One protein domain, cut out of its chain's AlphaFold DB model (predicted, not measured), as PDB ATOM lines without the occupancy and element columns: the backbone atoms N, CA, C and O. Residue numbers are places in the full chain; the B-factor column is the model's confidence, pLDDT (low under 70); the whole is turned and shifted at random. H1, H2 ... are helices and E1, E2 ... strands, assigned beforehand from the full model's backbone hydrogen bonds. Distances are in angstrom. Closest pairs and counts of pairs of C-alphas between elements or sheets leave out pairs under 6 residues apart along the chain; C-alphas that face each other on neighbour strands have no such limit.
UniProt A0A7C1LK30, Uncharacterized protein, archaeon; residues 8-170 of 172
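AT A GLANCE: This is residues 8 to 170 of the 172 residues of an uncharacterized protein of archaeon (UniProt A0A7C1LK30). A twisted sheet of five strands has helix H6 packed along one face and the small helices H2 and H5 on the opposite face. Beyond H6, away from the sheet, H8 crosses H6, and the long H7 reaches outward about perpendicular to H8. The printed part has 163 residues with eight named helices and five named strands, in the order H1 E1 H2 E2 E3 E4 H3 H4 H5 E5 H6 H7 H8; the class is mixed, helices and strands. The mixed sheet has the order E1 E2 E3 E4 E5. The whole is compact, with a radius of gyration of the C-alphas of 16.1 A and spans of 49 by 38 by 28 A.

HOW THE PARTS SIT: H1, residues 8 to 13, only grazes the sheet. E1, residues 19 to 21, is an edge strand, parallel to E2, residues 35 to 43, with N 20 and O 37 at 3.0 A. E1, H2, residues 22 to 27, and E2 form a strand-helix-strand unit, two parallel neighbours with a helix between, its crossover right-handed. E2, E3, residues 46 to 55, and E4, residues 58 to 62, form a meander, each strand the antiparallel neighbour of the one before; N 38 and O 50 are 2.9 A apart, N 53 and O 60 2.9 A. H3, residues 71 to 75, and H4, residues 78 to 83, only graze the sheet. With H5, residues 90 to 96, they lie in a second such unit between E4 and its parallel neighbour E5, residues 101 to 104, where N 61 and O 103 are 2.8 A apart. H2 and H5 touch, closest at the C-alphas of Ile 25 and Arg 90, 6.7 A. H6, residues 123 to 132, runs along E3 at 7 degrees on the local plane, at a height over the sheet of 8.0 A. H8, residues 162 to 170, touches H6 at a steep tilt of 61 degrees, closest at the C-alphas of Arg 125 and Ala 166, 5.9 A. H7, residues 138 to 156, touches H8 with residues 145 to 149 alone, closest at the C-alphas of Arg 149 and Leu 165, 6.8 A. Every O i to N i+4 pair is within hydrogen-bond range in H1, H4, H5, H6, H7 and H8; H2 has 0 of 2 and H3 0 of 1, but 2 of 3 and 2 of 2 O i to N i+3 pairs.

IN THESE COORDINATES: H1 begins at C-alpha 8, (105.904, 67.966, 81.862). E2 is 24.5 A long, E3 29.2 A, H6 14.4 A and H7 26.9 A. H8 ends at C-alpha 170, (106.086, 78.630, 91.712).

THE WHOLE: The farthest C-alphas, Asn 29 and Gly 157, are 50.1 A apart. The printed part has no cut. The link from E5 to H6 is long, 18 residues. Residues 29 to 31 are under pLDDT 70.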
ATOM      1  N   ALA A   8     106.535  67.054  82.814       83.62
ATOM      2  CA  ALA A   8     105.904  67.966  81.862       83.62
ATOM      3  C   ALA A   8     105.806  69.401  82.409       83.62
ATOM      4  O   ALA A   8     106.143  70.357  81.710       83.62
ATOM      5  N   LEU A   9     105.401  69.573  83.674       87.38
ATOM      6  CA  LEU A   9     105.316  70.897  84.300       87.38
ATOM      7  C   LEU A   9     106.698  71.508  84.544       87.38
ATOM      8  O   LEU A   9     106.890  72.706  84.316       87.38
ATOM      9  N   LEU A  10     107.670  70.695  84.964       88.62
ATOM     10  CA  LEU A  10     109.064  71.122  85.081       88.62
ATOM     11  C   LEU A  10     109.601  71.586  83.722       88.62
ATOM     12  O   LEU A  10     110.219  72.648  83.642       88.62
ATOM     13  N   LYS A  11     109.296  70.856  82.641       89.50
ATOM     14  CA  LYS A  11     109.729  71.191  81.281       89.50
ATOM     15  C   LYS A  11     109.096  72.480  80.775       89.50
ATOM     16  O   LYS A  11     109.791  73.287  80.168       89.50
ATOM     17  N   ILE A  12     107.814  72.705  81.062       89.25
ATOM     18  CA  ILE A  12     107.129  73.963  80.731       89.25
ATOM     19  C   ILE A  12     107.801  75.144  81.446       89.25
ATOM     20  O   ILE A  12     108.062  76.170  80.822       89.25
ATOM     21  N   LYS A  13     108.125  75.003  82.739       89.69
ATOM     22  CA  LYS A  13     108.741  76.085  83.531       89.69
ATOM     23  C   LYS A  13     110.235  76.295  83.226       89.69
ATOM     24  O   LYS A  13     110.744  77.400  83.407       89.69
ATOM     25  N   ARG A  14     110.949  75.263  82.763       90.88
ATOM     26  CA  ARG A  14     112.396  75.269  82.459       90.88
ATOM     27  C   ARG A  14     112.697  74.495  81.157       90.88
ATOM     28  O   ARG A  14     113.339  73.448  81.196       90.88
ATOM     29  N   PRO A  15     112.303  75.006  79.974       89.56
ATOM     30  CA  PRO A  15     112.398  74.254  78.716       89.56
ATOM     31  C   PRO A  15     113.834  73.918  78.300       89.56
ATOM     32  O   PRO A  15     114.061  72.880  77.680       89.56
ATOM     33  N   GLN A  16     114.805  74.753  78.680       89.00
ATOM     34  CA  GLN A  16     116.220  74.568  78.340       89.00
ATOM     35  C   GLN A  16     116.977  73.649  79.306       89.00
ATOM     36  O   GLN A  16     118.088  73.231  78.994       89.00
ATOM     37  N   THR A  17     116.394  73.331  80.465       92.06
ATOM     38  CA  THR A  17     117.017  72.440  81.443       92.06
ATOM     39  C   THR A  17     116.711  70.989  81.055       92.06
ATOM     40  O   THR A  17     115.539  70.638  80.855       92.06
ATOM     41  N   PRO A  18     117.728  70.126  80.899       92.56
ATOM     42  CA  PRO A  18     117.530  68.691  80.759       92.56
ATOM     43  C   PRO A  18     116.799  68.129  81.980       92.56
ATOM     44  O   PRO A  18     117.137  68.457  83.118       92.56
ATOM     45  N   ILE A  19     115.808  67.279  81.727       92.69
ATOM     46  CA  ILE A  19     115.129  66.481  82.747       92.69
ATOM     47  C   ILE A  19     115.465  65.036  82.423       92.69
ATOM     48  O   ILE A  19     115.170  64.590  81.316       92.69
ATOM     49  N   ILE A  20     116.123  64.354  83.353       91.50
ATOM     50  CA  ILE A  20     116.669  63.007  83.147       91.50
ATOM     51  C   ILE A  20     116.239  62.081  84.285       91.50
ATOM     52  O   ILE A  20     116.073  62.513  85.428       91.50
ATOM     53  N   THR A  21     116.084  60.793  84.022       91.94
ATOM     54  CA  THR A  21     115.996  59.807  85.104       91.94
ATOM     55  C   THR A  21     117.395  59.409  85.563       91.94
ATOM     56  O   THR A  21     118.379  59.514  84.830       91.94
ATOM     57  N   TYR A  22     117.524  58.954  86.810       90.50
ATOM     58  CA  TYR A  22     118.827  58.587  87.374       90.50
ATOM     59  C   TYR A  22     119.565  57.516  86.548       90.50
ATOM     60  O   TYR A  22     120.792  57.515  86.432       90.50
ATOM     61  N   ASP A  23     118.827  56.591  85.940       89.62
ATOM     62  CA  ASP A  23     119.394  55.554  85.087       89.62
ATOM     63  C   ASP A  23     119.890  56.060  83.723       89.62
ATOM     64  O   ASP A  23     120.652  55.354  83.062       89.62
ATOM     65  N   GLU A  24     119.571  57.291  83.335       90.25
ATOM     66  CA  GLU A  24     120.095  57.922  82.120       90.25
ATOM     67  C   GLU A  24     121.439  58.625  82.347       90.25
ATOM     68  O   GLU A  24     122.141  58.905  81.379       90.25
ATOM     69  N   ILE A  25     121.849  58.850  83.605       87.38
ATOM     70  CA  ILE A  25     123.107  59.540  83.956       87.38
ATOM     71  C   ILE A  25     124.334  58.990  83.201       87.38
ATOM     72  O   ILE A  25     125.105  59.797  82.690       87.38
ATOM     73  N   PRO A  26     124.540  57.664  83.041       82.88
ATOM     74  CA  PRO A  26     125.708  57.149  82.322       82.88
ATOM     75  C   PRO A  26     125.743  57.500  80.833       82.88
ATOM     76  O   PRO A  26     126.806  57.427  80.226       82.88
ATOM     77  N   ASN A  27     124.604  57.860  80.239       82.31
ATOM     78  CA  ASN A  27     124.537  58.272  78.838       82.31
ATOM     79  C   ASN A  27     124.967  59.737  78.656       82.31
ATOM     80  O   ASN A  27     125.146  60.204  77.531       82.31
ATOM     81  N   ILE A  28     125.156  60.465  79.757       76.25
ATOM     82  CA  ILE A  28     125.589  61.857  79.780       76.25
ATOM     83  C   ILE A  28     127.117  61.872  79.820       76.25
ATOM     84  O   ILE A  28     127.749  62.124  80.844       76.25
ATOM     85  N   ASN A  29     127.728  61.577  78.675       59.38
ATOM     86  CA  ASN A  29     129.171  61.711  78.508       59.38
ATOM     87  C   ASN A  29     129.544  63.197  78.542       59.38
ATOM     88  O   ASN A  29     129.236  63.919  77.598       59.38
ATOM     89  N   ASN A  30     130.211  63.627  79.619       60.81
ATOM     90  CA  ASN A  30     130.624  65.011  79.875       60.81
ATOM     91  C   ASN A  30     129.443  66.003  79.793       60.81
ATOM     92  O   ASN A  30     129.135  66.506  78.710       60.81
ATOM     93  N   PRO A  31     128.760  66.306  80.914       63.69
ATOM     94  CA  PRO A  31     127.576  67.153  80.884       63.69
ATOM     95  C   PRO A  31     127.923  68.543  80.333       63.69
ATOM     96  O   PRO A  31     128.483  69.388  81.035       63.69
ATOM     97  N   ASN A  32     127.575  68.777  79.065       71.75
ATOM     98  CA  ASN A  32     127.643  70.081  78.397       71.75
ATOM     99  C   ASN A  32     126.506  71.015  78.840       71.75
ATOM    100  O   ASN A  32     126.349  72.112  78.310       71.75
ATOM    101  N   PHE A  33     125.692  70.582  79.802       80.94
ATOM    102  CA  PHE A  33     124.679  71.419  80.414       80.94
ATOM    103  C   PHE A  33     125.267  72.259  81.550       80.94
ATOM    104  O   PHE A  33     126.155  71.829  82.285       80.94
ATOM    105  N   LYS A  34     124.719  73.466  81.705       88.88
ATOM    106  CA  LYS A  34     124.954  74.335  82.866       88.88
ATOM    107  C   LYS A  34     124.145  73.906  84.094       88.88
ATOM    108  O   LYS A  34     124.541  74.167  85.218       88.88
ATOM    109  N   ASP A  35     123.004  73.267  83.875       93.50
ATOM    110  CA  ASP A  35     122.104  72.778  84.907       93.50
ATOM    111  C   ASP A  35     121.314  71.576  84.388       93.50
ATOM    112  O   ASP A  35     121.178  71.404  83.178       93.50
ATOM    113  N   ALA A  36     120.829  70.732  85.295       93.88
ATOM    114  CA  ALA A  36     119.938  69.617  84.984       93.88
ATOM    115  C   ALA A  36     119.016  69.325  86.170       93.88
ATOM    116  O   ALA A  36     119.387  69.548  87.321       93.88
ATOM    117  N   ILE A  37     117.829  68.790  85.896       95.12
ATOM    118  CA  ILE A  37     116.946  68.192  86.902       95.12
ATOM    119  C   ILE A  37     116.976  66.685  86.693       95.12
ATOM    120  O   ILE A  37     116.884  66.216  85.560       95.12
ATOM    121  N   PHE A  38     117.080  65.923  87.775       93.25
ATOM    122  CA  PHE A  38     117.107  64.473  87.699       93.25
ATOM    123  C   PHE A  38     116.193  63.806  88.722       93.25
ATOM    124  O   PHE A  38     115.938  64.347  89.800       93.25
ATOM    125  N   LEU A  39     115.681  62.630  88.358       94.75
ATOM    126  CA  LEU A  39     114.742  61.855  89.166       94.75
ATOM    127  C   LEU A  39     115.396  60.591  89.722       94.75
ATOM    128  O   LEU A  39     115.665  59.657  88.963       94.75
ATOM    129  N   TYR A  40     115.548  60.507  91.047       94.19
ATOM    130  CA  TYR A  40     115.713  59.216  91.720       94.19
ATOM    131  C   TYR A  40     114.359  58.514  91.753       94.19
ATOM    132  O   TYR A  40     113.471  58.904  92.515       94.19
ATOM    133  N   ARG A  41     114.176  57.489  90.924       93.75
ATOM    134  CA  ARG A  41     112.911  56.756  90.838       93.75
ATOM    135  C   ARG A  41     112.755  55.832  92.041       93.75
ATOM    136  O   ARG A  41     113.659  55.060  92.354       93.75
ATOM    137  N   GLN A  42     111.615  55.909  92.716       90.62
ATOM    138  CA  GLN A  42     111.243  54.955  93.765       90.62
ATOM    139  C   GLN A  42     110.294  53.877  93.232       90.62
ATOM    140  O   GLN A  42     110.347  52.725  93.657       90.62
ATOM    141  N   GLU A  43     109.497  54.247  92.232       88.25
ATOM    142  CA  GLU A  43     108.676  53.376  91.400       88.25
ATOM    143  C   GLU A  43     108.779  53.828  89.932       88.25
ATOM    144  O   GLU A  43     109.523  54.752  89.615       88.25
ATOM    145  N   GLU A  44     108.043  53.188  89.019       82.88
ATOM    146  CA  GLU A  44     108.140  53.461  87.575       82.88
ATOM    147  C   GLU A  44     107.894  54.940  87.229       82.88
ATOM    148  O   GLU A  44     108.646  55.524  86.454       82.88
ATOM    149  N   ASN A  45     106.885  55.550  87.867       81.56
ATOM    150  CA  ASN A  45     106.389  56.897  87.553       81.56
ATOM    151  C   ASN A  45     106.463  57.866  88.746       81.56
ATOM    152  O   ASN A  45     105.826  58.919  88.732       81.56
ATOM    153  N   TRP A  46     107.184  57.506  89.810       85.94
ATOM    154  CA  TRP A  46     107.279  58.323  91.018       85.94
ATOM    155  C   TRP A  46     108.662  58.226  91.652       85.94
ATOM    156  O   TRP A  46     109.335  57.194  91.591       85.94
ATOM    157  N   GLY A  47     109.096  59.317  92.272       91.88
ATOM    158  CA  GLY A  47     110.420  59.407  92.856       91.88
ATOM    159  C   GLY A  47     110.702  60.767  93.474       91.88
ATOM    160  O   GLY A  47     109.793  61.486  93.887       91.88
ATOM    161  N   HIS A  48     111.985  61.104  93.529       95.00
ATOM    162  CA  HIS A  48     112.489  62.306  94.172       95.00
ATOM    163  C   HIS A  48     113.306  63.167  93.209       95.00
ATOM    164  O   HIS A  48     114.347  62.740  92.700       95.00
ATOM    165  N   TRP A  49     112.816  64.380  92.954       96.19
ATOM    166  CA  TRP A  49     113.476  65.357  92.095       96.19
ATOM    167  C   TRP A  49     114.652  66.015  92.807       96.19
ATOM    168  O   TRP A  49     114.522  66.491  93.933       96.19
ATOM    169  N   ASN A  50     115.777  66.065  92.107       96.38
ATOM    170  CA  ASN A  50     117.011  66.734  92.502       96.38
ATOM    171  C   ASN A  50     117.484  67.598  91.331       96.38
ATOM    172  O   ASN A  50     117.012  67.437  90.200       96.38
ATOM    173  N   CYS A  51     118.425  68.507  91.567       95.94
ATOM    174  CA  CYS A  51     119.035  69.249  90.468       95.94
ATOM    175  C   CYS A  51     120.545  69.391  90.615       95.94
ATOM    176  O   CYS A  51     121.101  69.249  91.701       95.94
ATOM    177  N   ILE A  52     121.196  69.621  89.482       94.44
ATOM    178  CA  ILE A  52     122.625  69.871  89.364       94.44
ATOM    179  C   ILE A  52     122.796  71.283  88.827       94.44
ATOM    180  O   ILE A  52     122.125  71.656  87.862       94.44
ATOM    181  N   ILE A  53     123.716  72.038  89.416       94.50
ATOM    182  CA  ILE A  53     124.190  73.318  88.889       94.50
ATOM    183  C   ILE A  53     125.683  73.173  88.626       94.50
ATOM    184  O   ILE A  53     126.442  72.768  89.502       94.50
ATOM    185  N   LYS A  54     126.110  73.497  87.409       91.81
ATOM    186  CA  LYS A  54     127.504  73.452  86.980       91.81
ATOM    187  C   LYS A  54     127.983  74.866  86.677       91.81
ATOM    188  O   LYS A  54     127.445  75.547  85.806       91.81
ATOM    189  N   THR A  55     129.031  75.281  87.372       89.88
ATOM    190  CA  THR A  55     129.769  76.522  87.121       89.88
ATOM    191  C   THR A  55     131.228  76.183  86.788       89.88
ATOM    192  O   THR A  55     131.642  75.023  86.906       89.88
ATOM    193  N   PRO A  56     132.036  77.136  86.291       89.44
ATOM    194  CA  PRO A  56     133.447  76.870  86.026       89.44
ATOM    195  C   PRO A  56     134.162  76.341  87.279       89.44
ATOM    196  O   PRO A  56     134.237  77.030  88.289       89.44
ATOM    197  N   GLY A  57     134.666  75.105  87.210       89.44
ATOM    198  CA  GLY A  57     135.406  74.460  88.299       89.44
ATOM    199  C   GLY A  57     134.562  73.912  89.455       89.44
ATOM    200  O   GLY A  57     135.147  73.360  90.383       89.44
ATOM    201  N   ARG A  58     133.225  74.014  89.413       92.38
ATOM    202  CA  ARG A  58     132.351  73.538  90.494       92.38
ATOM    203  C   ARG A  58     131.075  72.877  89.976       92.38
ATOM    204  O   ARG A  58     130.439  73.350  89.034       92.38
ATOM    205  N   ILE A  59     130.680  71.795  90.635       93.06
ATOM    206  CA  ILE A  59     129.360  71.177  90.516       93.06
ATOM    207  C   ILE A  59     128.682  71.238  91.882       93.06
ATOM    208  O   ILE A  59     129.274  70.867  92.890       93.06
ATOM    209  N   GLU A  60     127.432  71.678  91.911       94.75
ATOM    210  CA  GLU A  60     126.557  71.570  93.073       94.75
ATOM    211  C   GLU A  60     125.448  70.560  92.795       94.75
ATOM    212  O   GLU A  60     124.765  70.643  91.771       94.75
ATOM    213  N   ILE A  61     125.256  69.634  93.730       95.62
ATOM    214  CA  ILE A  61     124.115  68.726  93.780       95.62
ATOM    215  C   ILE A  61     123.136  69.230  94.829       95.62
ATOM    216  O   ILE A  61     123.478  69.376  96.000       95.62
ATOM    217  N   PHE A  62     121.904  69.474  94.404       97.31
ATOM    218  CA  PHE A  62     120.849  69.939  95.280       97.31
ATOM    219  C   PHE A  62     119.780  68.865  95.484       97.31
ATOM    220  O   PHE A  62     119.018  68.551  94.559       97.31
ATOM    221  N   ASP A  63     119.695  68.370  96.717       97.31
ATOM    222  CA  ASP A  63     118.592  67.575  97.240       97.31
ATOM    223  C   ASP A  63     117.707  68.455  98.149       97.31
ATOM    224  O   ASP A  63     118.160  68.891  99.209       97.31
ATOM    225  N   PRO A  64     116.417  68.671  97.832       97.12
ATOM    226  CA  PRO A  64     115.482  69.384  98.706       97.12
ATOM    227  C   PRO A  64     115.439  68.901 100.170       97.12
ATOM    228  O   PRO A  64     115.135  69.687 101.065       97.12
ATOM    229  N   TYR A  65     115.746  67.639 100.456       96.75
ATOM    230  CA  TYR A  65     115.818  67.073 101.803       96.75
ATOM    231  C   TYR A  65     117.176  67.247 102.505       96.75
ATOM    232  O   TYR A  65     117.261  66.924 103.693       96.75
ATOM    233  N   GLY A  66     118.201  67.747 101.810       96.06
ATOM    234  CA  GLY A  66     119.545  67.971 102.353       96.06
ATOM    235  C   GLY A  66     120.369  66.697 102.535       96.06
ATOM    236  O   GLY A  66     121.177  66.616 103.457       96.06
ATOM    237  N   TYR A  67     120.104  65.670 101.726       95.12
ATOM    238  CA  TYR A  67     120.849  64.418 101.779       95.12
ATOM    239  C   TYR A  67     122.083  64.435 100.879       95.12
ATOM    240  O   TYR A  67     122.149  65.145  99.879       95.12
ATOM    241  N   GLU A  68     123.040  63.575 101.223       93.25
ATOM    242  CA  GLU A  68     124.223  63.340 100.405       93.25
ATOM    243  C   GLU A  68     123.854  62.677  99.076       93.25
ATOM    244  O   GLU A  68     122.829  61.990  98.952       93.25
ATOM    245  N   VAL A  69     124.730  62.863  98.091       92.00
ATOM    246  CA  VAL A  69     124.598  62.272  96.759       92.00
ATOM    247  C   VAL A  69     124.418  60.755  96.867       92.00
ATOM    248  O   VAL A  69     125.140  60.084  97.597       92.00
ATOM    249  N   ASP A  70     123.457  60.210  96.122       93.25
ATOM    250  CA  ASP A  70     123.143  58.777  96.011       93.25
ATOM    251  C   ASP A  70     122.600  58.073  97.263       93.25
ATOM    252  O   ASP A  70     122.151  56.928  97.158       93.25
ATOM    253  N   SER A  71     122.515  58.736  98.416       93.50
ATOM    254  CA  SER A  71     121.880  58.159  99.614       93.50
ATOM    255  C   SER A  71     120.391  57.815  99.403       93.50
ATOM    256  O   SER A  71     119.848  56.907 100.033       93.50
ATOM    257  N   GLN A  72     119.736  58.464  98.439       92.75
ATOM    258  CA  GLN A  72     118.346  58.235  98.028       92.75
ATOM    259  C   GLN A  72     118.139  56.837  97.428       92.75
ATOM    260  O   GLN A  72     117.025  56.305  97.442       92.75
ATOM    261  N   LEU A  73     119.205  56.203  96.924       92.56
ATOM    262  CA  LEU A  73     119.153  54.827  96.429       92.56
ATOM    263  C   LEU A  73     118.743  53.848  97.538       92.56
ATOM    264  O   LEU A  73     118.104  52.832  97.262       92.56
ATOM    265  N   GLU A  74     119.059  54.143  98.796       92.69
ATOM    266  CA  GLU A  74     118.737  53.271  99.927       92.69
ATOM    267  C   GLU A  74     117.248  53.272 100.291       92.69
ATOM    268  O   GLU A  74     116.781  52.357 100.968       92.69
ATOM    269  N   TRP A  75     116.466  54.231  99.782       93.06
ATOM    270  CA  TRP A  75     115.021  54.309 100.032       93.06
ATOM    271  C   TRP A  75     114.229  53.235  99.285       93.06
ATOM    272  O   TRP A  75     113.053  53.019  99.567       93.06
ATOM    273  N   THR A  76     114.869  52.541  98.342       92.12
ATOM    274  CA  THR A  76     114.264  51.440  97.593       92.12
ATOM    275  C   THR A  76     114.993  50.124  97.805       92.12
ATOM    276  O   THR A  76     116.226  50.025  97.840       92.12
ATOM    277  N   CYS A  77     114.214  49.044  97.887       93.00
ATOM    278  CA  CYS A  77     114.787  47.712  98.015       93.00
ATOM    279  C   CYS A  77     115.625  47.353  96.772       93.00
ATOM    280  O   CYS A  77     115.405  47.838  95.658       93.00
ATOM    281  N   LYS A  78     116.609  46.464  96.949       93.25
ATOM    282  CA  LYS A  78     117.570  46.092  95.894       93.25
ATOM    283  C   LYS A  78     116.901  45.560  94.617       93.25
ATOM    284  O   LYS A  78     117.413  45.787  93.524       93.25
ATOM    285  N   ILE A  79     115.769  44.865  94.749       94.12
ATOM    286  CA  ILE A  79     115.011  44.313  93.614       94.12
ATOM    287  C   ILE A  79     114.463  45.448  92.741       94.12
ATOM    288  O   ILE A  79     114.664  45.436  91.528       94.12
ATOM    289  N   ILE A  80     113.839  46.454  93.362       93.19
ATOM    290  CA  ILE A  80     113.300  47.624  92.659       93.19
ATOM    291  C   ILE A  80     114.432  48.427  92.019       93.19
ATOM    292  O   ILE A  80     114.365  48.722  90.830       93.19
ATOM    293  N   ARG A  81     115.531  48.676  92.743       92.94
ATOM    294  CA  ARG A  81     116.717  49.333  92.165       92.94
ATOM    295  C   ARG A  81     117.246  48.626  90.928       92.94
ATOM    296  O   ARG A  81     117.587  49.287  89.955       92.94
ATOM    297  N   LYS A  82     117.311  47.290  90.948       93.25
ATOM    298  CA  LYS A  82     117.717  46.497  89.781       93.25
ATOM    299  C   LYS A  82     116.774  46.712  88.608       93.25
ATOM    300  O   LYS A  82     117.257  46.938  87.504       93.25
ATOM    301  N   LYS A  83     115.464  46.670  88.856       93.94
ATOM    302  CA  LYS A  83     114.444  46.908  87.831       93.94
ATOM    303  C   LYS A  83     114.564  48.313  87.223       93.94
ATOM    304  O   LYS A  83     114.489  48.443  86.010       93.94
ATOM    305  N   LEU A  84     114.803  49.330  88.051       92.94
ATOM    306  CA  LEU A  84     114.912  50.735  87.639       92.94
ATOM    307  C   LEU A  84     116.316  51.131  87.143       92.94
ATOM    308  O   LEU A  84     116.560  52.301  86.878       92.94
ATOM    309  N   GLY A  85     117.276  50.201  87.073       92.19
ATOM    310  CA  GLY A  85     118.647  50.509  86.650       92.19
ATOM    311  C   GLY A  85     119.492  51.294  87.669       92.19
ATOM    312  O   GLY A  85     120.585  51.742  87.335       92.19
ATOM    313  N   GLN A  86     119.061  51.415  88.926       92.69
ATOM    314  CA  GLN A  86     119.689  52.244  89.968       92.69
ATOM    315  C   GLN A  86     120.496  51.426  90.999       92.69
ATOM    316  O   GLN A  86     120.541  51.751  92.184       92.69
ATOM    317  N   LEU A  87     121.094  50.300  90.589       92.38
ATOM    318  CA  LEU A  87     121.887  49.455  91.501       92.38
ATOM    319  C   LEU A  87     123.225  50.065  91.916       92.38
ATOM    320  O   LEU A  87     123.776  49.658  92.936       92.38
ATOM    321  N   PHE A  88     123.757  50.975  91.107       90.44
ATOM    322  CA  PHE A  88     125.096  51.523  91.269       90.44
ATOM    323  C   PHE A  88     125.020  53.039  91.486       90.44
ATOM    324  O   PHE A  88     124.165  53.670  90.858       90.44
ATOM    325  N   PRO A  89     125.918  53.614  92.308       91.25
ATOM    326  CA  PRO A  89     126.008  55.053  92.551       91.25
ATOM    327  C   PRO A  89     126.632  55.761  91.336       91.25
ATOM    328  O   PRO A  89     127.822  56.080  91.285       91.25
ATOM    329  N   ARG A  90     125.826  55.908  90.283       89.50
ATOM    330  CA  ARG A  90     126.219  56.447  88.973       89.50
ATOM    331  C   ARG A  90     126.577  57.925  89.062       89.50
ATOM    332  O   ARG A  90     127.532  58.337  88.410       89.50
ATOM    333  N   LEU A  91     125.844  58.692  89.867       88.88
ATOM    334  CA  LEU A  91     126.105  60.116  90.034       88.88
ATOM    335  C   LEU A  91     127.409  60.342  90.799       88.88
ATOM    336  O   LEU A  91     128.256  61.084  90.321       88.88
ATOM    337  N   THR A  92     127.638  59.620  91.900       91.06
ATOM    338  CA  THR A  92     128.924  59.652  92.618       91.06
ATOM    339  C   THR A  92     130.087  59.337  91.683       91.06
ATOM    340  O   THR A  92     131.069  60.071  91.660       91.06
ATOM    341  N   LYS A  93     129.967  58.292  90.849       89.38
ATOM    342  CA  LYS A  93     131.002  57.960  89.860       89.38
ATOM    343  C   LYS A  93     131.261  59.115  88.884       89.38
ATOM    344  O   LYS A  93     132.410  59.490  88.698       89.38
ATOM    345  N   MET A  94     130.208  59.692  88.299       86.81
ATOM    346  CA  MET A  94     130.327  60.836  87.384       86.81
ATOM    347  C   MET A  94     131.022  62.036  88.048       86.81
ATOM    348  O   MET A  94     131.789  62.742  87.399       86.81
ATOM    349  N   LEU A  95     130.753  62.268  89.335       88.44
ATOM    350  CA  LEU A  95     131.328  63.373  90.100       88.44
ATOM    351  C   LEU A  95     132.790  63.133  90.491       88.44
ATOM    352  O   LEU A  95     133.552  64.089  90.533       88.44
ATOM    353  N   LEU A  96     133.205  61.883  90.721       88.56
ATOM    354  CA  LEU A  96     134.614  61.541  90.959       88.56
ATOM    355  C   LEU A  96     135.493  61.776  89.723       88.56
ATOM    356  O   LEU A  96     136.669  62.102  89.863       88.56
ATOM    357  N   ASP A  97     134.921  61.646  88.525       86.38
ATOM    358  CA  ASP A  97     135.613  61.915  87.261       86.38
ATOM    359  C   ASP A  97     135.691  63.427  86.937       86.38
ATOM    360  O   ASP A  97     136.343  63.832  85.969       86.38
ATOM    361  N   PHE A  98     135.032  64.290  87.722       86.75
ATOM    362  CA  PHE A  98     135.048  65.738  87.522       86.75
ATOM    363  C   PHE A  98     136.303  66.376  88.131       86.75
ATOM    364  O   PHE A  98     136.540  66.316  89.333       86.75
ATOM    365  N   ASN A  99     137.089  67.063  87.298       87.69
ATOM    366  CA  ASN A  99     138.256  67.820  87.746       87.69
ATOM    367  C   ASN A  99     137.844  69.203  88.287       87.69
ATOM    368  O   ASN A  99     137.936  70.209  87.577       87.69
ATOM    369  N   GLY A 100     137.348  69.237  89.522       89.88
ATOM    370  CA  GLY A 100     136.926  70.453  90.212       89.88
ATOM    371  C   GLY A 100     136.269  70.158  91.558       89.88
ATOM    372  O   GLY A 100     136.357  69.049  92.080       89.88
ATOM    373  N   GLU A 101     135.597  71.155  92.122       92.81
ATOM    374  CA  GLU A 101     134.905  71.018  93.399       92.81
ATOM    375  C   GLU A 101     133.498  70.445  93.221       92.81
ATOM    376  O   GLU A 101     132.733  70.877  92.359       92.81
ATOM    377  N   VAL A 102     133.129  69.509  94.090       92.44
ATOM    378  CA  VAL A 102     131.780  68.945  94.153       92.44
ATOM    379  C   VAL A 102     131.178  69.308  95.500       92.44
ATOM    380  O   VAL A 102     131.737  68.992  96.546       92.44
ATOM    381  N   HIS A 103     130.046  70.000  95.464       93.62
ATOM    382  CA  HIS A 103     129.314  70.463  96.637       93.62
ATOM    383  C   HIS A 103     127.938  69.814  96.662       93.62
ATOM    384  O   HIS A 103     127.355  69.528  95.616       93.62
ATOM    385  N   TYR A 104     127.392  69.627  97.855       94.56
ATOM    386  CA  TYR A 104     126.000  69.246  98.044       94.56
ATOM    387  C   TYR A 104     125.402  70.036  99.202       94.56
ATOM    388  O   TYR A 104     126.121  70.494 100.092       94.56
ATOM    389  N   ASN A 105     124.087  70.246  99.184       95.88
ATOM    390  CA  ASN A 105     123.435  70.986 100.256       95.88
ATOM    391  C   ASN A 105     123.163  70.096 101.477       95.88
ATOM    392  O   ASN A 105     122.628  68.999 101.358       95.88
ATOM    393  N   HIS A 106     123.423  70.636 102.668       94.81
ATOM    394  CA  HIS A 106     123.096  69.987 103.947       94.81
ATOM    395  C   HIS A 106     121.814  70.535 104.593       94.81
ATOM    396  O   HIS A 106     121.314  70.000 105.582       94.81
ATOM    397  N   HIS A 107     121.270  71.628 104.051       96.56
ATOM    398  CA  HIS A 107     120.044  72.236 104.557       96.56
ATOM    399  C   HIS A 107     118.821  71.480 104.052       96.56
ATOM    400  O   HIS A 107     118.671  71.255 102.851       96.56
ATOM    401  N   GLN A 108     117.905  71.156 104.966       96.44
ATOM    402  CA  GLN A 108     116.603  70.599 104.619       96.44
ATOM    403  C   GLN A 108     115.651  71.727 104.192       96.44
ATOM    404  O   GLN A 108     115.171  72.511 105.018       96.44
ATOM    405  N   PHE A 109     115.356  71.795 102.896       96.88
ATOM    406  CA  PHE A 109     114.403  72.743 102.328       96.88
ATOM    407  C   PHE A 109     112.984  72.183 102.312       96.88
ATOM    408  O   PHE A 109     112.070  72.921 102.638       96.88
ATOM    409  N   GLN A 110     112.799  70.897 102.042       96.25
ATOM    410  CA  GLN A 110     111.496  70.238 102.012       96.25
ATOM    411  C   GLN A 110     111.207  69.480 103.315       96.25
ATOM    412  O   GLN A 110     112.069  68.778 103.857       96.25
ATOM    413  N   GLY A 111     109.976  69.566 103.820       94.12
ATOM    414  CA  GLY A 111     109.505  68.738 104.927       94.12
ATOM    415  C   GLY A 111     109.394  67.253 104.557       94.12
ATOM    416  O   GLY A 111     108.929  66.889 103.480       94.12
ATOM    417  N   LYS A 112     109.789  66.364 105.475       90.00
ATOM    418  CA  LYS A 112     109.612  64.910 105.328       90.00
ATOM    419  C   LYS A 112     108.264  64.516 105.931       90.00
ATOM    420  O   LYS A 112     107.994  64.845 107.083       90.00
ATOM    421  N   GLY A 113     107.429  63.793 105.187       88.12
ATOM    422  CA  GLY A 113     106.165  63.268 105.706       88.12
ATOM    423  C   GLY A 113     104.923  63.982 105.183       88.12
ATOM    424  O   GLY A 113     104.820  64.285 103.994       88.12
ATOM    425  N   LYS A 114     103.950  64.185 106.076       87.06
ATOM    426  CA  LYS A 114     102.653  64.778 105.749       87.06
ATOM    427  C   LYS A 114     102.484  66.155 106.379       87.06
ATOM    428  O   LYS A 114     102.753  66.327 107.564       87.06
ATOM    429  N   GLN A 115     101.920  67.081 105.618       84.25
ATOM    430  CA  GLN A 115     101.394  68.355 106.088       84.25
ATOM    431  C   GLN A 115      99.873  68.344 105.908       84.25
ATOM    432  O   GLN A 115      99.369  68.025 104.834       84.25
ATOM    433  N   ASN A 116      99.118  68.633 106.975       84.44
ATOM    434  CA  ASN A 116      97.645  68.624 106.961       84.44
ATOM    435  C   ASN A 116      97.031  67.320 106.400       84.44
ATOM    436  O   ASN A 116      96.048  67.341 105.668       84.44
ATOM    437  N   GLY A 117      97.641  66.173 106.719       85.81
ATOM    438  CA  GLY A 117      97.189  64.853 106.259       85.81
ATOM    439  C   GLY A 117      97.599  64.478 104.828       85.81
ATOM    440  O   GLY A 117      97.373  63.335 104.425       85.81
ATOM    441  N   VAL A 118      98.260  65.377 104.092       86.00
ATOM    442  CA  VAL A 118      98.709  65.179 102.705       86.00
ATOM    443  C   VAL A 118     100.227  65.037 102.664       86.00
ATOM    444  O   VAL A 118     100.927  65.759 103.365       86.00
ATOM    445  N   TRP A 119     100.750  64.098 101.873       88.88
ATOM    446  CA  TRP A 119     102.196  63.950 101.686       88.88
ATOM    447  C   TRP A 119     102.796  65.195 101.031       88.88
ATOM    448  O   TRP A 119     102.254  65.701 100.052       88.88
ATOM    449  N   ILE A 120     103.921  65.664 101.565       91.25
ATOM    450  CA  ILE A 120     104.644  66.815 101.021       91.25
ATOM    451  C   ILE A 120     105.301  66.402  99.699       91.25
ATOM    452  O   ILE A 120     106.069  65.441  99.655       91.25
ATOM    453  N   ALA A 121     104.999  67.132  98.623       92.62
ATOM    454  CA  ALA A 121     105.437  66.813  97.263       92.62
ATOM    455  C   ALA A 121     106.012  68.032  96.517       92.62
ATOM    456  O   ALA A 121     105.687  68.308  95.360       92.62
ATOM    457  N   THR A 122     106.875  68.785  97.194       94.94
ATOM    458  CA  THR A 122     107.433  70.070  96.735       94.94
ATOM    459  C   THR A 122     108.843  69.963  96.140       94.94
ATOM    460  O   THR A 122     109.379  70.975  95.691       94.94
ATOM    461  N   CYS A 123     109.443  68.767  96.054       95.81
ATOM    462  CA  CYS A 123     110.838  68.567  95.612       95.81
ATOM    463  C   CYS A 123     111.143  69.223  94.261       95.81
ATOM    464  O   CYS A 123     112.125  69.955  94.120       95.81
ATOM    465  N   GLY A 124     110.253  69.041  93.281       95.50
ATOM    466  CA  GLY A 124     110.380  69.675  91.969       95.50
ATOM    467  C   GLY A 124     110.317  71.206  92.039       95.50
ATOM    468  O   GLY A 124     111.051  71.884  91.324       95.50
ATOM    469  N   ARG A 125     109.499  71.770  92.939       95.94
ATOM    470  CA  ARG A 125     109.396  73.228  93.142       95.94
ATOM    471  C   ARG A 125     110.682  73.781  93.737       95.94
ATOM    472  O   ARG A 125     111.199  74.776  93.240       95.94
ATOM    473  N   HIS A 126     111.245  73.094  94.729       97.31
ATOM    474  CA  HIS A 126     112.545  73.457  95.285       97.31
ATOM    475  C   HIS A 126     113.657  73.410  94.232       97.31
ATOM    476  O   HIS A 126     114.473  74.326  94.204       97.31
ATOM    477  N   CYS A 127     113.652  72.424  93.327       97.38
ATOM    478  CA  CYS A 127     114.594  72.390  92.204       97.38
ATOM    479  C   CYS A 127     114.427  73.609  91.280       97.38
ATOM    480  O   CYS A 127     115.413  74.263  90.948       97.38
ATOM    481  N   LEU A 128     113.194  73.971  90.904       96.25
ATOM    482  CA  LEU A 128     112.946  75.153  90.064       96.25
ATOM    483  C   LEU A 128     113.480  76.442  90.701       96.25
ATOM    484  O   LEU A 128     114.148  77.227  90.026       96.25
ATOM    485  N   ILE A 129     113.203  76.643  91.992       96.56
ATOM    486  CA  ILE A 129     113.637  77.838  92.723       96.56
ATOM    487  C   ILE A 129     115.162  77.831  92.875       96.56
ATOM    488  O   ILE A 129     115.802  78.836  92.570       96.56
ATOM    489  N   ARG A 130     115.769  76.693  93.244       97.31
ATOM    490  CA  ARG A 130     117.228  76.564  93.363       97.31
ATOM    491  C   ARG A 130     117.927  76.923  92.057       97.31
ATOM    492  O   ARG A 130     118.873  77.704  92.084       97.31
ATOM    493  N   LEU A 131     117.442  76.407  90.926       96.31
ATOM    494  CA  LEU A 131     117.989  76.722  89.604       96.31
ATOM    495  C   LEU A 131     117.789  78.196  89.226       96.31
ATOM    496  O   LEU A 131     118.627  78.779  88.538       96.31
ATOM    497  N   ALA A 132     116.668  78.814  89.614       95.31
ATOM    498  CA  ALA A 132     116.430  80.244  89.397       95.31
ATOM    499  C   ALA A 132     117.368  81.129  90.233       95.31
ATOM    500  O   ALA A 132     117.741  82.203  89.774       95.31
ATOM    501  N   CYS A 133     117.801  80.641  91.394       95.81
ATOM    502  CA  CYS A 133     118.755  81.287  92.293       95.81
ATOM    503  C   CYS A 133     120.164  80.677  92.190       95.81
ATOM    504  O   CYS A 133     120.901  80.655  93.173       95.81
ATOM    505  N   SER A 134     120.547  80.141  91.027       95.12
ATOM    506  CA  SER A 134     121.831  79.443  90.803       95.12
ATOM    507  C   SER A 134     123.075  80.310  91.019       95.12
ATOM    508  O   SER A 134     124.176  79.783  91.120       95.12
ATOM    509  N   ASN A 135     122.902  81.627  91.116       94.06
ATOM    510  CA  ASN A 135     123.945  82.582  91.468       94.06
ATOM    511  C   ASN A 135     124.233  82.666  92.978       94.06
ATOM    512  O   ASN A 135     125.240  83.262  93.340       94.06
ATOM    513  N   LEU A 136     123.347  82.140  93.827       95.19
ATOM    514  CA  LEU A 136     123.541  82.071  95.274       95.19
ATOM    515  C   LEU A 136     124.204  80.747  95.637       95.19
ATOM    516  O   LEU A 136     123.847  79.709  95.060       95.19
ATOM    517  N   ASP A 137     125.104  80.762  96.614       93.44
ATOM    518  CA  ASP A 137     125.519  79.525  97.272       93.44
ATOM    519  C   ASP A 137     124.397  78.960  98.164       93.44
ATOM    520  O   ASP A 137     123.310  79.530  98.304       93.44
ATOM    521  N   THR A 138     124.623  77.780  98.734       92.25
ATOM    522  CA  THR A 138     123.599  77.089  99.518       92.25
ATOM    523  C   THR A 138     123.214  77.841 100.801       92.25
ATOM    524  O   THR A 138     122.041  77.808 101.189       92.25
ATOM    525  N   ASP A 139     124.154  78.528 101.450       95.06
ATOM    526  CA  ASP A 139     123.902  79.276 102.685       95.06
ATOM    527  C   ASP A 139     123.173  80.588 102.385       95.06
ATOM    528  O   ASP A 139     122.186  80.910 103.047       95.06
ATOM    529  N   GLU A 140     123.575  81.301 101.334       96.88
ATOM    530  CA  GLU A 140     122.871  82.480 100.822       96.88
ATOM    531  C   GLU A 140     121.439  82.132 100.395       96.88
ATOM    532  O   GLU A 140     120.477  82.821 100.749       96.88
ATOM    533  N   TYR A 141     121.268  81.013  99.689       97.12
ATOM    534  CA  TYR A 141     119.957  80.495  99.304       97.12
ATOM    535  C   TYR A 141     119.096  80.152 100.530       97.12
ATOM    536  O   TYR A 141     117.899  80.460 100.566       97.12
ATOM    537  N   LYS A 142     119.698  79.568 101.574       97.31
ATOM    538  CA  LYS A 142     119.019  79.291 102.845       97.31
ATOM    539  C   LYS A 142     118.598  80.572 103.563       97.31
ATOM    540  O   LYS A 142     117.453  80.662 104.012       97.31
ATOM    541  N   GLN A 143     119.481  81.564 103.629       97.75
ATOM    542  CA  GLN A 143     119.185  82.872 104.216       97.75
ATOM    543  C   GLN A 143     118.048  83.574 103.467       97.75
ATOM    544  O   GLN A 143     117.131  84.097 104.101       97.75
ATOM    545  N   MET A 144     118.050  83.524 102.132       97.38
ATOM    546  CA  MET A 144     116.955  84.040 101.309       97.38
ATOM    547  C   MET A 144     115.617  83.387 101.693       97.38
ATOM    548  O   MET A 144     114.635  84.097 101.923       97.38
ATOM    549  N   PHE A 145     115.570  82.055 101.819       96.25
ATOM    550  CA  PHE A 145     114.367  81.336 102.260       96.25
ATOM    551  C   PHE A 145     113.890  81.789 103.648       96.25
ATOM    552  O   PHE A 145     112.699  82.043 103.837       96.25
ATOM    553  N   ASP A 146     114.804  81.932 104.609       96.38
ATOM    554  CA  ASP A 146     114.470  82.349 105.975       96.38
ATOM    555  C   ASP A 146     113.908  83.773 106.028       96.38
ATOM    556  O   ASP A 146     112.902  84.026 106.703       96.38
ATOM    557  N   ILE A 147     114.520  84.698 105.282       97.19
ATOM    558  CA  ILE A 147     114.065  86.087 105.172       97.19
ATOM    559  C   ILE A 147     112.666  86.132 104.562       97.19
ATOM    560  O   ILE A 147     111.762  86.730 105.152       97.19
ATOM    561  N   LEU A 148     112.460  85.475 103.416       96.06
ATOM    562  CA  LEU A 148     111.168  85.477 102.728       96.06
ATOM    563  C   LEU A 148     110.068  84.895 103.614       96.06
ATOM    564  O   LEU A 148     109.012  85.510 103.765       96.06
ATOM    565  N   ARG A 149     110.325  83.764 104.278       95.12
ATOM    566  CA  ARG A 149     109.371  83.174 105.226       95.12
ATOM    567  C   ARG A 149     109.007  84.126 106.354       95.12
ATOM    568  O   ARG A 149     107.830  84.243 106.689       95.12
ATOM    569  N   LYS A 150     109.997  84.805 106.940       95.06
ATOM    570  CA  LYS A 150     109.770  85.765 108.026       95.06
ATOM    571  C   LYS A 150     108.909  86.937 107.559       95.06
ATOM    572  O   LYS A 150     107.951  87.278 108.249       95.06
ATOM    573  N   LEU A 151     109.213  87.506 106.392       94.75
ATOM    574  CA  LEU A 151     108.443  88.608 105.806       94.75
ATOM    575  C   LEU A 151     106.991  88.196 105.531       94.75
ATOM    576  O   LEU A 151     106.069  88.913 105.920       94.75
ATOM    577  N   TYR A 152     106.775  87.015 104.944       93.19
ATOM    578  CA  TYR A 152     105.429  86.476 104.739       93.19
ATOM    579  C   TYR A 152     104.678  86.285 106.051       93.19
ATOM    580  O   TYR A 152     103.529  86.704 106.173       93.19
ATOM    581  N   SER A 153     105.325  85.694 107.057       92.31
ATOM    582  CA  SER A 153     104.679  85.455 108.343       92.31
ATOM    583  C   SER A 153     104.302  86.727 109.086       92.31
ATOM    584  O   SER A 153     103.264  86.752 109.744       92.31
ATOM    585  N   GLN A 154     105.106  87.784 108.960       92.88
ATOM    586  CA  GLN A 154     104.787  89.098 109.515       92.88
ATOM    587  C   GLN A 154     103.599  89.747 108.802       92.88
ATOM    588  O   GLN A 154     102.734  90.316 109.460       92.88
ATOM    589  N   ARG A 155     103.543  89.640 107.471       91.81
ATOM    590  CA  ARG A 155     102.480  90.233 106.653       91.81
ATOM    591  C   ARG A 155     101.131  89.536 106.842       91.81
ATOM    592  O   ARG A 155     100.118  90.203 107.004       91.81
ATOM    593  N   GLU A 156     101.122  88.206 106.816       91.19
ATOM    594  CA  GLU A 156      99.890  87.401 106.790       91.19
ATOM    595  C   GLU A 156      99.445  86.934 108.187       91.19
ATOM    596  O   GLU A 156      98.414  86.276 108.330       91.19
ATOM    597  N   GLY A 157     100.242  87.210 109.229       90.50
ATOM    598  CA  GLY A 157      99.977  86.758 110.599       90.50
ATOM    599  C   GLY A 157      99.986  85.232 110.765       90.50
ATOM    600  O   GLY A 157      99.417  84.707 111.721       90.50
ATOM    601  N   LYS A 158     100.598  84.497 109.824       89.44
ATOM    602  CA  LYS A 158     100.612  83.026 109.778       89.44
ATOM    603  C   LYS A 158     102.017  82.493 109.548       89.44
ATOM    604  O   LYS A 158     102.761  82.996 108.710       89.44
ATOM    605  N   LYS A 159     102.389  81.433 110.267       90.38
ATOM    606  CA  LYS A 159     103.683  80.770 110.068       90.38
ATOM    607  C   LYS A 159     103.749  80.168 108.662       90.38
ATOM    608  O   LYS A 159     102.898  79.363 108.311       90.38
ATOM    609  N   MET A 160     104.777  80.538 107.905       92.44
ATOM    610  CA  MET A 160     105.067  80.016 106.569       92.44
ATOM    611  C   MET A 160     106.116  78.906 106.696       92.44
ATOM    612  O   MET A 160     107.160  79.128 107.329       92.44
ATOM    613  N   SER A 161     105.854  77.716 106.153       93.38
ATOM    614  CA  SER A 161     106.875  76.671 105.998       93.38
ATOM    615  C   SER A 161     107.717  76.901 104.733       93.38
ATOM    616  O   SER A 161     107.435  77.795 103.937       93.38
ATOM    617  N   ASN A 162     108.790  76.129 104.551       95.00
ATOM    618  CA  ASN A 162     109.549  76.187 103.300       95.00
ATOM    619  C   ASN A 162     108.735  75.637 102.123       95.00
ATOM    620  O   ASN A 162     108.854  76.155 101.018       95.00
ATOM    621  N   ASP A 163     107.922  74.612 102.378       94.62
ATOM    622  CA  ASP A 163     107.067  73.972 101.385       94.62
ATOM    623  C   ASP A 163     105.978  74.936 100.908       94.62
ATOM    624  O   ASP A 163     105.818  75.135  99.705       94.62
ATOM    625  N   ASP A 164     105.325  75.634 101.844       92.31
ATOM    626  CA  ASP A 164     104.331  76.668 101.527       92.31
ATOM    627  C   ASP A 164     104.954  77.803 100.699       92.31
ATOM    628  O   ASP A 164     104.376  78.252  99.707       92.31
ATOM    629  N   LEU A 165     106.165  78.247 101.066       94.06
ATOM    630  CA  LEU A 165     106.886  79.263 100.300       94.06
ATOM    631  C   LEU A 165     107.252  78.751  98.899       94.06
ATOM    632  O   LEU A 165     107.141  79.495  97.927       94.06
ATOM    633  N   ALA A 166     107.674  77.492  98.773       94.94
ATOM    634  CA  ALA A 166     108.029  76.914  97.483       94.94
ATOM    635  C   ALA A 166     106.820  76.809  96.546       94.94
ATOM    636  O   ALA A 166     106.943  77.094  95.353       94.94
ATOM    637  N   VAL A 167     105.654  76.443  97.080       92.31
ATOM    638  CA  VAL A 167     104.373  76.490  96.360       92.31
ATOM    639  C   VAL A 167     104.086  77.918  95.914       92.31
ATOM    640  O   VAL A 167     104.009  78.166  94.711       92.31
ATOM    641  N   TYR A 168     104.076  78.868  96.850       91.38
ATOM    642  CA  TYR A 168     103.797  80.276  96.571       91.38
ATOM    643  C   TYR A 168     104.680  80.858  95.450       91.38
ATOM    644  O   TYR A 168     104.182  81.496  94.527       91.38
ATOM    645  N   LEU A 169     105.992  80.606  95.492       91.50
ATOM    646  CA  LEU A 169     106.952  81.141  94.516       91.50
ATOM    647  C   LEU A 169     106.850  80.507  93.122       91.50
ATOM    648  O   LEU A 169     107.471  81.002  92.184       91.50
ATOM    649  N   THR A 170     106.128  79.394  92.971       90.50
ATOM    650  CA  THR A 170     106.086  78.630  91.712       90.50
ATOM    651  C   THR A 170     104.687  78.470  91.123       90.50
ATOM    652  O   THR A 170     104.558  77.867  90.055       90.50
TER     653      THR A 170